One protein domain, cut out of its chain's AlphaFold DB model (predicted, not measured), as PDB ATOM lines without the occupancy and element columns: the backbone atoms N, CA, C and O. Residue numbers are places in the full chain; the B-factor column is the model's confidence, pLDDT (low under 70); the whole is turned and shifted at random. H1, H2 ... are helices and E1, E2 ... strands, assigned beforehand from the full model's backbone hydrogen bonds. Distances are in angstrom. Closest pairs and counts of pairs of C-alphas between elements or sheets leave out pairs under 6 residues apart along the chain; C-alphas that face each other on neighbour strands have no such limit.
ATOM      1  N   VAL A 378     202.088 153.898 206.056       88.19
ATOM      2  CA  VAL A 378     203.448 154.222 206.477       88.19
ATOM      3  C   VAL A 378     203.468 155.686 206.908       88.19
ATOM      4  O   VAL A 378     202.878 156.548 206.253       88.19
ATOM      5  N   GLU A 379     204.160 155.966 208.005       89.06
ATOM      6  CA  GLU A 379     204.503 157.315 208.455       89.06
ATOM      7  C   GLU A 379     205.951 157.617 208.052       89.06
ATOM      8  O   GLU A 379     206.816 156.744 208.163       89.06
ATOM      9  N   LYS A 380     206.232 158.831 207.568       85.81
ATOM     10  CA  LYS A 380     207.609 159.269 207.327       85.81
ATOM     11  C   LYS A 380     208.189 159.781 208.639       85.81
ATOM     12  O   LYS A 380     207.717 160.790 209.149       85.81
ATOM     13  N   SER A 381     209.210 159.095 209.147       74.25
ATOM     14  CA  SER A 381     209.950 159.514 210.337       74.25
ATOM     15  C   SER A 381     210.735 160.796 210.067       74.25
ATOM     16  O   SER A 381     210.433 161.823 210.656       74.25
ATOM     17  N   GLU A 382     211.706 160.762 209.149       76.38
ATOM     18  CA  GLU A 382     212.516 161.930 208.782       76.38
ATOM     19  C   GLU A 382     213.313 161.700 207.482       76.38
ATOM     20  O   GLU A 382     213.283 160.618 206.894       76.38
ATOM     21  N   GLY A 383     214.030 162.724 207.006       79.56
ATOM     22  CA  GLY A 383     215.050 162.571 205.961       79.56
ATOM     23  C   GLY A 383     214.528 162.177 204.570       79.56
ATOM     24  O   GLY A 383     213.826 162.954 203.919       79.56
ATOM     25  N   CYS A 384     214.941 161.001 204.083       85.19
ATOM     26  CA  CYS A 384     214.828 160.585 202.678       85.19
ATOM     27  C   CYS A 384     213.371 160.437 202.188       85.19
ATOM     28  O   CYS A 384     212.445 160.208 202.962       85.19
ATOM     29  N   ASN A 385     213.159 160.552 200.875       88.19
ATOM     30  CA  ASN A 385     211.874 160.257 200.232       88.19
ATOM     31  C   ASN A 385     211.772 158.821 199.684       88.19
ATOM     32  O   ASN A 385     210.708 158.455 199.190       88.19
ATOM     33  N   ALA A 386     212.829 158.006 199.756       88.50
ATOM     34  CA  ALA A 386     212.738 156.570 199.500       88.50
ATOM     35  C   ALA A 386     212.336 155.866 200.797       88.50
ATOM     36  O   ALA A 386     213.136 155.745 201.723       88.50
ATOM     37  N   MET A 387     211.087 155.418 200.868       89.69
ATOM     38  CA  MET A 387     210.534 154.774 202.055       89.69
ATOM     39  C   MET A 387     210.501 153.264 201.854       89.69
ATOM     40  O   MET A 387     209.852 152.771 200.931       89.69
ATOM     41  N   ARG A 388     211.180 152.514 202.726       88.06
ATOM     42  CA  ARG A 388     211.081 151.049 202.776       88.06
ATOM     43  C   ARG A 388     209.935 150.651 203.703       88.06
ATOM     44  O   ARG A 388     209.940 150.989 204.883       88.06
ATOM     45  N   CYS A 389     208.954 149.927 203.175       87.12
ATOM     46  CA  CYS A 389     207.873 149.360 203.972       87.12
ATOM     47  C   CYS A 389     208.312 148.058 204.667       87.12
ATOM     48  O   CYS A 389     209.261 147.400 204.241       87.12
ATOM     49  N   ARG A 390     207.570 147.627 205.698       82.88
ATOM     50  CA  ARG A 390     207.795 146.356 206.419       82.88
ATOM     51  C   ARG A 390     207.689 145.108 205.524       82.88
ATOM     52  O   ARG A 390     208.239 144.075 205.876       82.88
ATOM     53  N   CYS A 391     207.037 145.207 204.361       77.31
ATOM     54  CA  CYS A 391     207.003 144.154 203.337       77.31
ATOM     55  C   CYS A 391     208.251 144.115 202.425       77.31
ATOM     56  O   CYS A 391     208.268 143.361 201.458       77.31
ATOM     57  N   GLY A 392     209.264 144.956 202.667       81.50
ATOM     58  CA  GLY A 392     210.494 145.060 201.865       81.50
ATOM     59  C   GLY A 392     210.418 146.046 200.690       81.50
ATOM     60  O   GLY A 392     211.436 146.640 200.327       81.50
ATOM     61  N   THR A 393     209.226 146.289 200.135       85.31
ATOM     62  CA  THR A 393     209.000 147.250 199.040       85.31
ATOM     63  C   THR A 393     209.538 148.639 199.378       85.31
ATOM     64  O   THR A 393     209.225 149.194 200.433       85.31
ATOM     65  N   THR A 394     210.320 149.215 198.462       88.75
ATOM     66  CA  THR A 394     210.874 150.571 198.580       88.75
ATOM     67  C   THR A 394     210.169 151.484 197.580       88.75
ATOM     68  O   THR A 394     210.224 151.250 196.375       88.75
ATOM     69  N   PHE A 395     209.468 152.503 198.076       91.00
ATOM     70  CA  PHE A 395     208.576 153.353 197.285       91.00
ATOM     71  C   PHE A 395     208.888 154.843 197.460       91.00
ATOM     72  O   PHE A 395     209.464 155.273 198.462       91.00
ATOM     73  N   CYS A 396     208.504 155.646 196.469       90.50
ATOM     74  CA  CYS A 396     208.692 157.088 196.500       90.50
ATOM     75  C   CYS A 396     207.624 157.754 197.375       90.50
ATOM     76  O   CYS A 396     206.442 157.731 197.042       90.50
ATOM     77  N   TRP A 397     208.024 158.444 198.442       90.62
ATOM     78  CA  TRP A 397     207.108 159.206 199.295       90.62
ATOM     79  C   TRP A 397     206.382 160.334 198.544       90.62
ATOM     80  O   TRP A 397     205.280 160.726 198.923       90.62
ATOM     81  N   ARG A 398     206.954 160.853 197.447       87.62
ATOM     82  CA  ARG A 398     206.336 161.928 196.656       87.62
ATOM     83  C   ARG A 398     205.079 161.435 195.928       87.62
ATOM     84  O   ARG A 398     203.985 161.866 196.282       87.62
ATOM     85  N   CYS A 399     205.213 160.502 194.983       87.25
ATOM     86  CA  CYS A 399     204.096 159.985 194.175       87.25
ATOM     87  C   CYS A 399     203.424 158.708 194.710       87.25
ATOM     88  O   CYS A 399     202.323 158.395 194.275       87.25
ATOM     89  N   GLY A 400     204.061 157.970 195.619       87.50
ATOM     90  CA  GLY A 400     203.587 156.672 196.113       87.50
ATOM     91  C   GLY A 400     203.997 155.459 195.266       87.50
ATOM     92  O   GLY A 400     203.838 154.341 195.742       87.50
ATOM     93  N   ASP A 401     204.537 155.638 194.053       87.75
ATOM     94  CA  ASP A 401     204.917 154.510 193.184       87.75
ATOM     95  C   ASP A 401     206.133 153.723 193.736       87.75
ATOM     96  O   ASP A 401     207.033 154.289 194.369       87.75
ATOM     97  N   ASP A 402     206.175 152.417 193.453       87.00
ATOM     98  CA  ASP A 402     207.309 151.523 193.741       87.00
ATOM     99  C   ASP A 402     208.526 151.914 192.883       87.00
ATOM    100  O   ASP A 402     208.403 152.096 191.670       87.00
ATOM    101  N   VAL A 403     209.703 152.050 193.504       84.75
ATOM    102  CA  VAL A 403     210.938 152.458 192.812       84.75
ATOM    103  C   VAL A 403     211.513 151.315 191.963       84.75
ATOM    104  O   VAL A 403     212.165 151.568 190.953       84.75
ATOM    105  N   ASN A 404     211.257 150.057 192.336       80.88
ATOM    106  CA  ASN A 404     211.841 148.876 191.693       80.88
ATOM    107  C   ASN A 404     211.029 148.324 190.508       80.88
ATOM    108  O   ASN A 404     211.553 147.481 189.778       80.88
ATOM    109  N   LYS A 405     209.787 148.784 190.310       79.75
ATOM    110  CA  LYS A 405     208.885 148.350 189.227       79.75
ATOM    111  C   LYS A 405     209.325 148.894 187.861       79.75
ATOM    112  O   LYS A 405     209.805 150.021 187.784       79.75
ATOM    113  N   ASP A 406     209.073 148.164 186.773       73.50
ATOM    114  CA  ASP A 406     209.530 148.497 185.402       73.50
ATOM    115  C   ASP A 406     209.005 149.834 184.842       73.50
ATOM    116  O   ASP A 406     209.540 150.382 183.879       73.50
ATOM    117  N   SER A 407     207.943 150.381 185.443       72.62
ATOM    118  CA  SER A 407     207.416 151.719 185.145       72.62
ATOM    119  C   SER A 407     208.205 152.858 185.803       72.62
ATOM    120  O   SER A 407     208.018 154.020 185.437       72.62
ATOM    121  N   GLY A 408     209.037 152.536 186.797       74.75
ATOM    122  CA  GLY A 408     209.750 153.473 187.658       74.75
ATOM    123  C   GLY A 408     208.845 154.379 188.499       74.75
ATOM    124  O   GLY A 408     207.615 154.273 188.511       74.75
ATOM    125  N   CYS A 409     209.487 155.323 189.187       83.06
ATOM    126  CA  CYS A 409     208.824 156.406 189.904       83.06
ATOM    127  C   CYS A 409     208.236 157.440 188.919       83.06
ATOM    128  O   CYS A 409     208.948 157.977 188.070       83.06
ATOM    129  N   ARG A 410     206.952 157.803 189.045       85.44
ATOM    130  CA  ARG A 410     206.314 158.794 188.152       85.44
ATOM    131  C   ARG A 410     206.952 160.176 188.194       85.44
ATOM    132  O   ARG A 410     206.938 160.854 187.175       85.44
ATOM    133  N   CYS A 411     207.554 160.576 189.315       82.50
ATOM    134  CA  CYS A 411     208.248 161.862 189.421       82.50
ATOM    135  C   CYS A 411     209.423 162.003 188.439       82.50
ATOM    136  O   CYS A 411     209.825 163.126 188.153       82.50
ATOM    137  N   MET A 412     209.921 160.895 187.873       77.25
ATOM    138  CA  MET A 412     210.927 160.923 186.810       77.25
ATOM    139  C   MET A 412     210.386 161.433 185.462       77.25
ATOM    140  O   MET A 412     211.177 161.851 184.621       77.25
ATOM    141  N   ARG A 413     209.063 161.399 185.227       78.19
ATOM    142  CA  ARG A 413     208.455 161.840 183.954       78.19
ATOM    143  C   ARG A 413     208.394 163.358 183.799       78.19
ATOM    144  O   ARG A 413     208.427 163.838 182.674       78.19
ATOM    145  N   ASP A 414     208.342 164.084 184.911       78.19
ATOM    146  CA  ASP A 414     208.190 165.543 184.965       78.19
ATOM    147  C   ASP A 414     209.388 166.217 185.664       78.19
ATOM    148  O   ASP A 414     209.275 167.322 186.190       78.19
ATOM    149  N   ILE A 415     210.549 165.548 185.691       79.69
ATOM    150  CA  ILE A 415     211.730 165.936 186.482       79.69
ATOM    151  C   ILE A 415     212.301 167.325 186.134       79.69
ATOM    152  O   ILE A 415     212.832 168.022 187.005       79.69
ATOM    153  N   GLU A 416     212.144 167.766 184.887       79.12
ATOM    154  CA  GLU A 416     212.494 169.120 184.437       79.12
ATOM    155  C   GLU A 416     211.593 170.190 185.080       79.12
ATOM    156  O   GLU A 416     212.079 171.244 185.484       79.12
ATOM    157  N   LYS A 417     210.300 169.890 185.261       83.44
ATOM    158  CA  LYS A 417     209.282 170.797 185.829       83.44
ATOM    159  C   LYS A 417     209.379 170.924 187.356       83.44
ATOM    160  O   LYS A 417     208.707 171.761 187.953       83.44
ATOM    161  N   LEU A 418     210.189 170.084 188.001       82.19
ATOM    162  CA  LEU A 418     210.462 170.132 189.438       82.19
ATOM    163  C   LEU A 418     211.455 171.252 189.786       82.19
ATOM    164  O   LEU A 418     212.381 171.530 189.020       82.19
ATOM    165  N   SER A 419     211.322 171.837 190.984       86.00
ATOM    166  CA  SER A 419     212.335 172.759 191.518       86.00
ATOM    167  C   SER A 419     213.683 172.051 191.715       86.00
ATOM    168  O   SER A 419     213.738 170.827 191.837       86.00
ATOM    169  N   ALA A 420     214.786 172.800 191.808       80.00
ATOM    170  CA  ALA A 420     216.119 172.209 191.987       80.00
ATOM    171  C   ALA A 420     216.206 171.276 193.215       80.00
ATOM    172  O   ALA A 420     216.811 170.208 193.135       80.00
ATOM    173  N   ARG A 421     215.537 171.629 194.324       82.06
ATOM    174  CA  ARG A 421     215.434 170.779 195.521       82.06
ATOM    175  C   ARG A 421     214.630 169.511 195.245       82.06
ATOM    176  O   ARG A 421     215.101 168.415 195.518       82.06
ATOM    177  N   ASP A 422     213.445 169.663 194.662       83.62
ATOM    178  CA  ASP A 422     212.558 168.547 194.321       83.62
ATOM    179  C   ASP A 422     213.207 167.560 193.339       83.62
ATOM    180  O   ASP A 422     212.971 166.355 193.413       83.62
ATOM    181  N   ARG A 423     214.044 168.076 192.434       83.25
ATOM    182  CA  ARG A 423     214.836 167.304 191.477       83.25
ATOM    183  C   ARG A 423     215.892 166.456 192.185       83.25
ATOM    184  O   ARG A 423     215.995 165.270 191.886       83.25
ATOM    185  N   MET A 424     216.621 167.021 193.154       81.19
ATOM    186  CA  MET A 424     217.579 166.262 193.972       81.19
ATOM    187  C   MET A 424     216.881 165.201 194.830       81.19
ATOM    188  O   MET A 424     217.302 164.047 194.812       81.19
ATOM    189  N   ASP A 425     215.776 165.556 195.495       84.44
ATOM    190  CA  ASP A 425     214.936 164.621 196.257       84.44
ATOM    191  C   ASP A 425     214.539 163.401 195.401       84.44
ATOM    192  O   ASP A 425     214.608 162.263 195.861       84.44
ATOM    193  N   VAL A 426     214.131 163.624 194.147       83.31
ATOM    194  CA  VAL A 426     213.660 162.583 193.218       83.31
ATOM    195  C   VAL A 426     214.807 161.739 192.642       83.31
ATOM    196  O   VAL A 426     214.670 160.518 192.546       83.31
ATOM    197  N   LEU A 427     215.967 162.338 192.349       81.94
ATOM    198  CA  LEU A 427     217.183 161.592 191.995       81.94
ATOM    199  C   LEU A 427     217.682 160.725 193.160       81.94
ATOM    200  O   LEU A 427     218.042 159.565 192.950       81.94
ATOM    201  N   GLN A 428     217.638 161.246 194.391       84.31
ATOM    202  CA  GLN A 428     217.965 160.481 195.592       84.31
ATOM    203  C   GLN A 428     217.035 159.272 195.734       84.31
ATOM    204  O   GLN A 428     217.529 158.169 195.969       84.31
ATOM    205  N   VAL A 429     215.720 159.426 195.515       83.44
ATOM    206  CA  VAL A 429     214.793 158.278 195.522       83.44
ATOM    207  C   VAL A 429     215.224 157.198 194.535       83.44
ATOM    208  O   VAL A 429     215.295 156.030 194.913       83.44
ATOM    209  N   ASN A 430     215.552 157.571 193.297       77.00
ATOM    210  CA  ASN A 430     215.952 156.603 192.277       77.00
ATOM    211  C   ASN A 430     217.286 155.902 192.607       77.00
ATOM    212  O   ASN A 430     217.479 154.757 192.215       77.00
ATOM    213  N   SER A 431     218.185 156.535 193.373       78.44
ATOM    214  CA  SER A 431     219.431 155.892 193.834       78.44
ATOM    215  C   SER A 431     219.210 154.722 194.808       78.44
ATOM    216  O   SER A 431     220.077 153.858 194.933       78.44
ATOM    217  N   HIS A 432     218.034 154.648 195.446       79.75
ATOM    218  CA  HIS A 432     217.623 153.525 196.294       79.75
ATOM    219  C   HIS A 432     216.961 152.369 195.512       79.75
ATOM    220  O   HIS A 432     216.503 151.408 196.133       79.75
ATOM    221  N   ALA A 433     216.917 152.426 194.174       76.00
ATOM    222  CA  ALA A 433     216.517 151.292 193.341       76.00
ATOM    223  C   ALA A 433     217.505 150.124 193.517       76.00
ATOM    224  O   ALA A 433     218.693 150.240 193.211       76.00
ATOM    225  N   THR A 434     217.014 148.976 193.984       69.31
ATOM    226  CA  THR A 434     217.816 147.746 194.083       69.31
ATOM    227  C   THR A 434     217.843 146.990 192.755       69.31
ATOM    228  O   THR A 434     218.835 146.336 192.443       69.31
ATOM    229  N   ASN A 435     216.797 147.122 191.931       66.88
ATOM    230  CA  ASN A 435     216.771 146.604 190.562       66.88
ATOM    231  C   ASN A 435     217.501 147.572 189.608       66.88
ATOM    232  O   ASN A 435     216.871 148.365 188.913       66.88
ATOM    233  N   ARG A 436     218.842 147.534 189.589       62.50
ATOM    234  CA  ARG A 436     219.656 148.379 188.685       62.50
ATOM    235  C   ARG A 436     219.465 148.046 187.202       62.50
ATOM    236  O   ARG A 436     219.646 148.924 186.375       62.50
ATOM    237  N   SER A 437     219.060 146.814 186.900       62.25
ATOM    238  CA  SER A 437     218.681 146.297 185.576       62.25
ATOM    239  C   SER A 437     217.262 146.690 185.125       62.25
ATOM    240  O   SER A 437     216.757 146.167 184.135       62.25
ATOM    241  N   ASN A 438     216.579 147.569 185.864       67.12
ATOM    242  CA  ASN A 438     215.244 148.046 185.520       67.12
ATOM    243  C   ASN A 438     215.304 148.987 184.293       67.12
ATOM    244  O   ASN A 438     215.973 150.023 184.366       67.12
ATOM    245  N   PRO A 439     214.538 148.737 183.212       67.62
ATOM    246  CA  PRO A 439     214.513 149.612 182.039       67.62
ATOM    247  C   PRO A 439     214.180 151.085 182.335       67.62
ATOM    248  O   PRO A 439     214.630 151.967 181.608       67.62
ATOM    249  N   ALA A 440     213.415 151.395 183.388       65.69
ATOM    250  CA  ALA A 440     213.162 152.775 183.813       65.69
ATOM    251  C   ALA A 440     214.396 153.450 184.440       65.69
ATOM    252  O   ALA A 440     214.601 154.648 184.242       65.69
ATOM    253  N   HIS A 441     215.232 152.689 185.155       67.19
ATOM    254  CA  HIS A 441     216.492 153.171 185.725       67.19
ATOM    255  C   HIS A 441     217.518 153.457 184.616       67.19
ATOM    256  O   HIS A 441     218.124 154.530 184.607       67.19
ATOM    257  N   ASP A 442     217.639 152.577 183.620       68.12
ATOM    258  CA  ASP A 442     218.572 152.773 182.501       68.12
ATOM    259  C   ASP A 442     218.141 153.914 181.568       68.12
ATOM    260  O   ASP A 442     218.959 154.766 181.210       68.12
ATOM    261  N   ARG A 443     216.838 154.020 181.257       71.44
ATOM    262  CA  ARG A 443     216.271 155.173 180.531       71.44
ATOM    263  C   ARG A 443     216.537 156.495 181.253       71.44
ATOM    264  O   ARG A 443     216.764 157.507 180.593       71.44
ATOM    265  N   LEU A 444     216.532 156.507 182.590       66.75
ATOM    266  CA  LEU A 444     216.929 157.688 183.353       66.75
ATOM    267  C   LEU A 444     218.426 157.974 183.212       66.75
ATOM    268  O   LEU A 444     218.789 159.116 182.947       66.75
ATOM    269  N   GLN A 445     219.296 156.971 183.376       67.50
ATOM    270  CA  GLN A 445     220.741 157.183 183.233       67.50
ATOM    271  C   GLN A 445     221.115 157.711 181.843       67.50
ATOM    272  O   GLN A 445     222.043 158.507 181.735       67.50
ATOM    273  N   GLN A 446     220.388 157.310 180.797       69.62
ATOM    274  CA  GLN A 446     220.537 157.862 179.450       69.62
ATOM    275  C   GLN A 446     220.096 159.332 179.378       69.62
ATOM    276  O   GLN A 446     220.874 160.165 178.921       69.62
ATOM    277  N   ARG A 447     218.909 159.688 179.895       68.06
ATOM    278  CA  ARG A 447     218.442 161.091 179.937       68.06
ATOM    279  C   ARG A 447     219.416 162.007 180.677       68.06
ATOM    280  O   ARG A 447     219.919 162.955 180.094       68.06
ATOM    281  N   LEU A 448     219.809 161.657 181.903       66.50
ATOM    282  CA  LEU A 448     220.705 162.495 182.713       66.50
ATOM    283  C   LEU A 448     222.102 162.698 182.088       66.50
ATOM    284  O   LEU A 448     222.769 163.682 182.418       66.50
ATOM    285  N   ARG A 449     222.544 161.797 181.191       65.06
ATOM    286  CA  ARG A 449     223.737 161.993 180.343       65.06
ATOM    287  C   ARG A 449     223.462 162.995 179.223       65.06
ATOM    288  O   ARG A 449     224.244 163.922 179.059       65.06
ATOM    289  N   ASN A 450     222.361 162.824 178.493       64.56
ATOM    290  CA  ASN A 450     221.991 163.675 177.358       64.56
ATOM    291  C   ASN A 450     221.696 165.125 177.783       64.56
ATOM    292  O   ASN A 450     222.131 166.062 177.121       64.56
ATOM    293  N   ASP A 451     221.013 165.307 178.915       61.47
ATOM    294  CA  ASP A 451     220.539 166.606 179.407       61.47
ATOM    295  C   ASP A 451     221.648 167.442 180.088       61.47
ATOM    296  O   ASP A 451     221.373 168.500 180.651       61.47
ATOM    297  N   ASN A 452     222.899 166.951 180.111       55.81
ATOM    298  CA  ASN A 452     224.014 167.511 180.889       55.81
ATOM    299  C   ASN A 452     223.665 167.776 182.373       55.81
ATOM    300  O   ASN A 452     224.138 168.735 182.982       55.81
ATOM    301  N   LEU A 453     222.874 166.885 182.986       55.16
ATOM    302  CA  LEU A 453     222.519 166.930 184.415       55.16
ATOM    303  C   LEU A 453     223.465 166.103 185.311       55.16
ATOM    304  O   LEU A 453     223.371 166.169 186.537       55.16
ATOM    305  N   LEU A 454     224.394 165.338 184.722       49.91
ATOM    306  CA  LEU A 454     225.436 164.577 185.431       49.91
ATOM    307  C   LEU A 454     226.793 165.264 185.722       49.91
ATOM    308  O   LEU A 454     227.452 164.775 186.648       49.91
ATOM    309  N   PRO A 455     227.267 166.326 185.024       42.28
ATOM    310  CA  PRO A 455     228.609 166.884 185.222       42.28
ATOM    311  C   PRO A 455     228.697 167.728 186.508       42.28
ATOM    312  O   PRO A 455     228.758 168.952 186.488       42.28
ATOM    313  N   GLY A 456     228.699 167.041 187.653       45.38
ATOM    314  CA  GLY A 456     228.914 167.619 188.982       45.38
ATOM    315  C   GLY A 456     228.571 166.660 190.125       45.38
ATOM    316  O   GLY A 456     229.352 166.501 191.060       45.38
ATOM    317  N   ILE A 457     227.437 165.953 190.033       46.69
ATOM    318  CA  ILE A 457     226.853 165.225 191.179       46.69
ATOM    319  C   ILE A 457     227.680 163.986 191.574       46.69
ATOM    320  O   ILE A 457     227.930 163.756 192.757       46.69
TER     321      ILE A 457
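This is residues 378 to 457 of the 470 residues of the protein "Hypothetical protein" of Guillardia theta (UniProt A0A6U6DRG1). With little regular structure, the domain is a loop-rich body with a small strand hairpin, E1 and E2, at one end, H2 at the other and H1 between them. The 80 printed residues hold, in order, E1, E2, H1 and H2; the antiparallel sheet has order E1 - E2. The class is mostly helix, though named elements hold only 30 residues. The whole is compact, radius of gyration of the C-alphas 12.3 A, spanning 37 by 26 by 20 A.

E1 is residues 386 to 388, from C-alpha 386 at (212.738, 156.570, 199.500), and E2 is 394 to 396. H1, residues 420 to 431, is 16.8 A long; H2, 439 to 450, is 16.6 A, ending at C-alpha 450 (221.991, 163.675, 177.358).

In the hairpin, N 387 and O 395 are within hydrogen-bond range, 2.9 A. The closest C-alphas of E1 and H1, Ala 386 and Val 429, are 4.8 A apart. H1 and H2 are close but not clearly touching, C-alphas of Asn 430 and His 441 being closest at 7.4 A, at a steep tilt of 44 degrees, opposite ways. E1 and E2 are apart from H2. In H1 and H2 every O i to N i+4 pair is within hydrogen-bond range.

The farthest C-alphas, Arg 390 and Asn 452, are 36.9 A apart. The printed part has no cut. The E2 to H1 link is long, 23 residues. Residues 434 to 442 and 444 to 457 have pLDDT under 70.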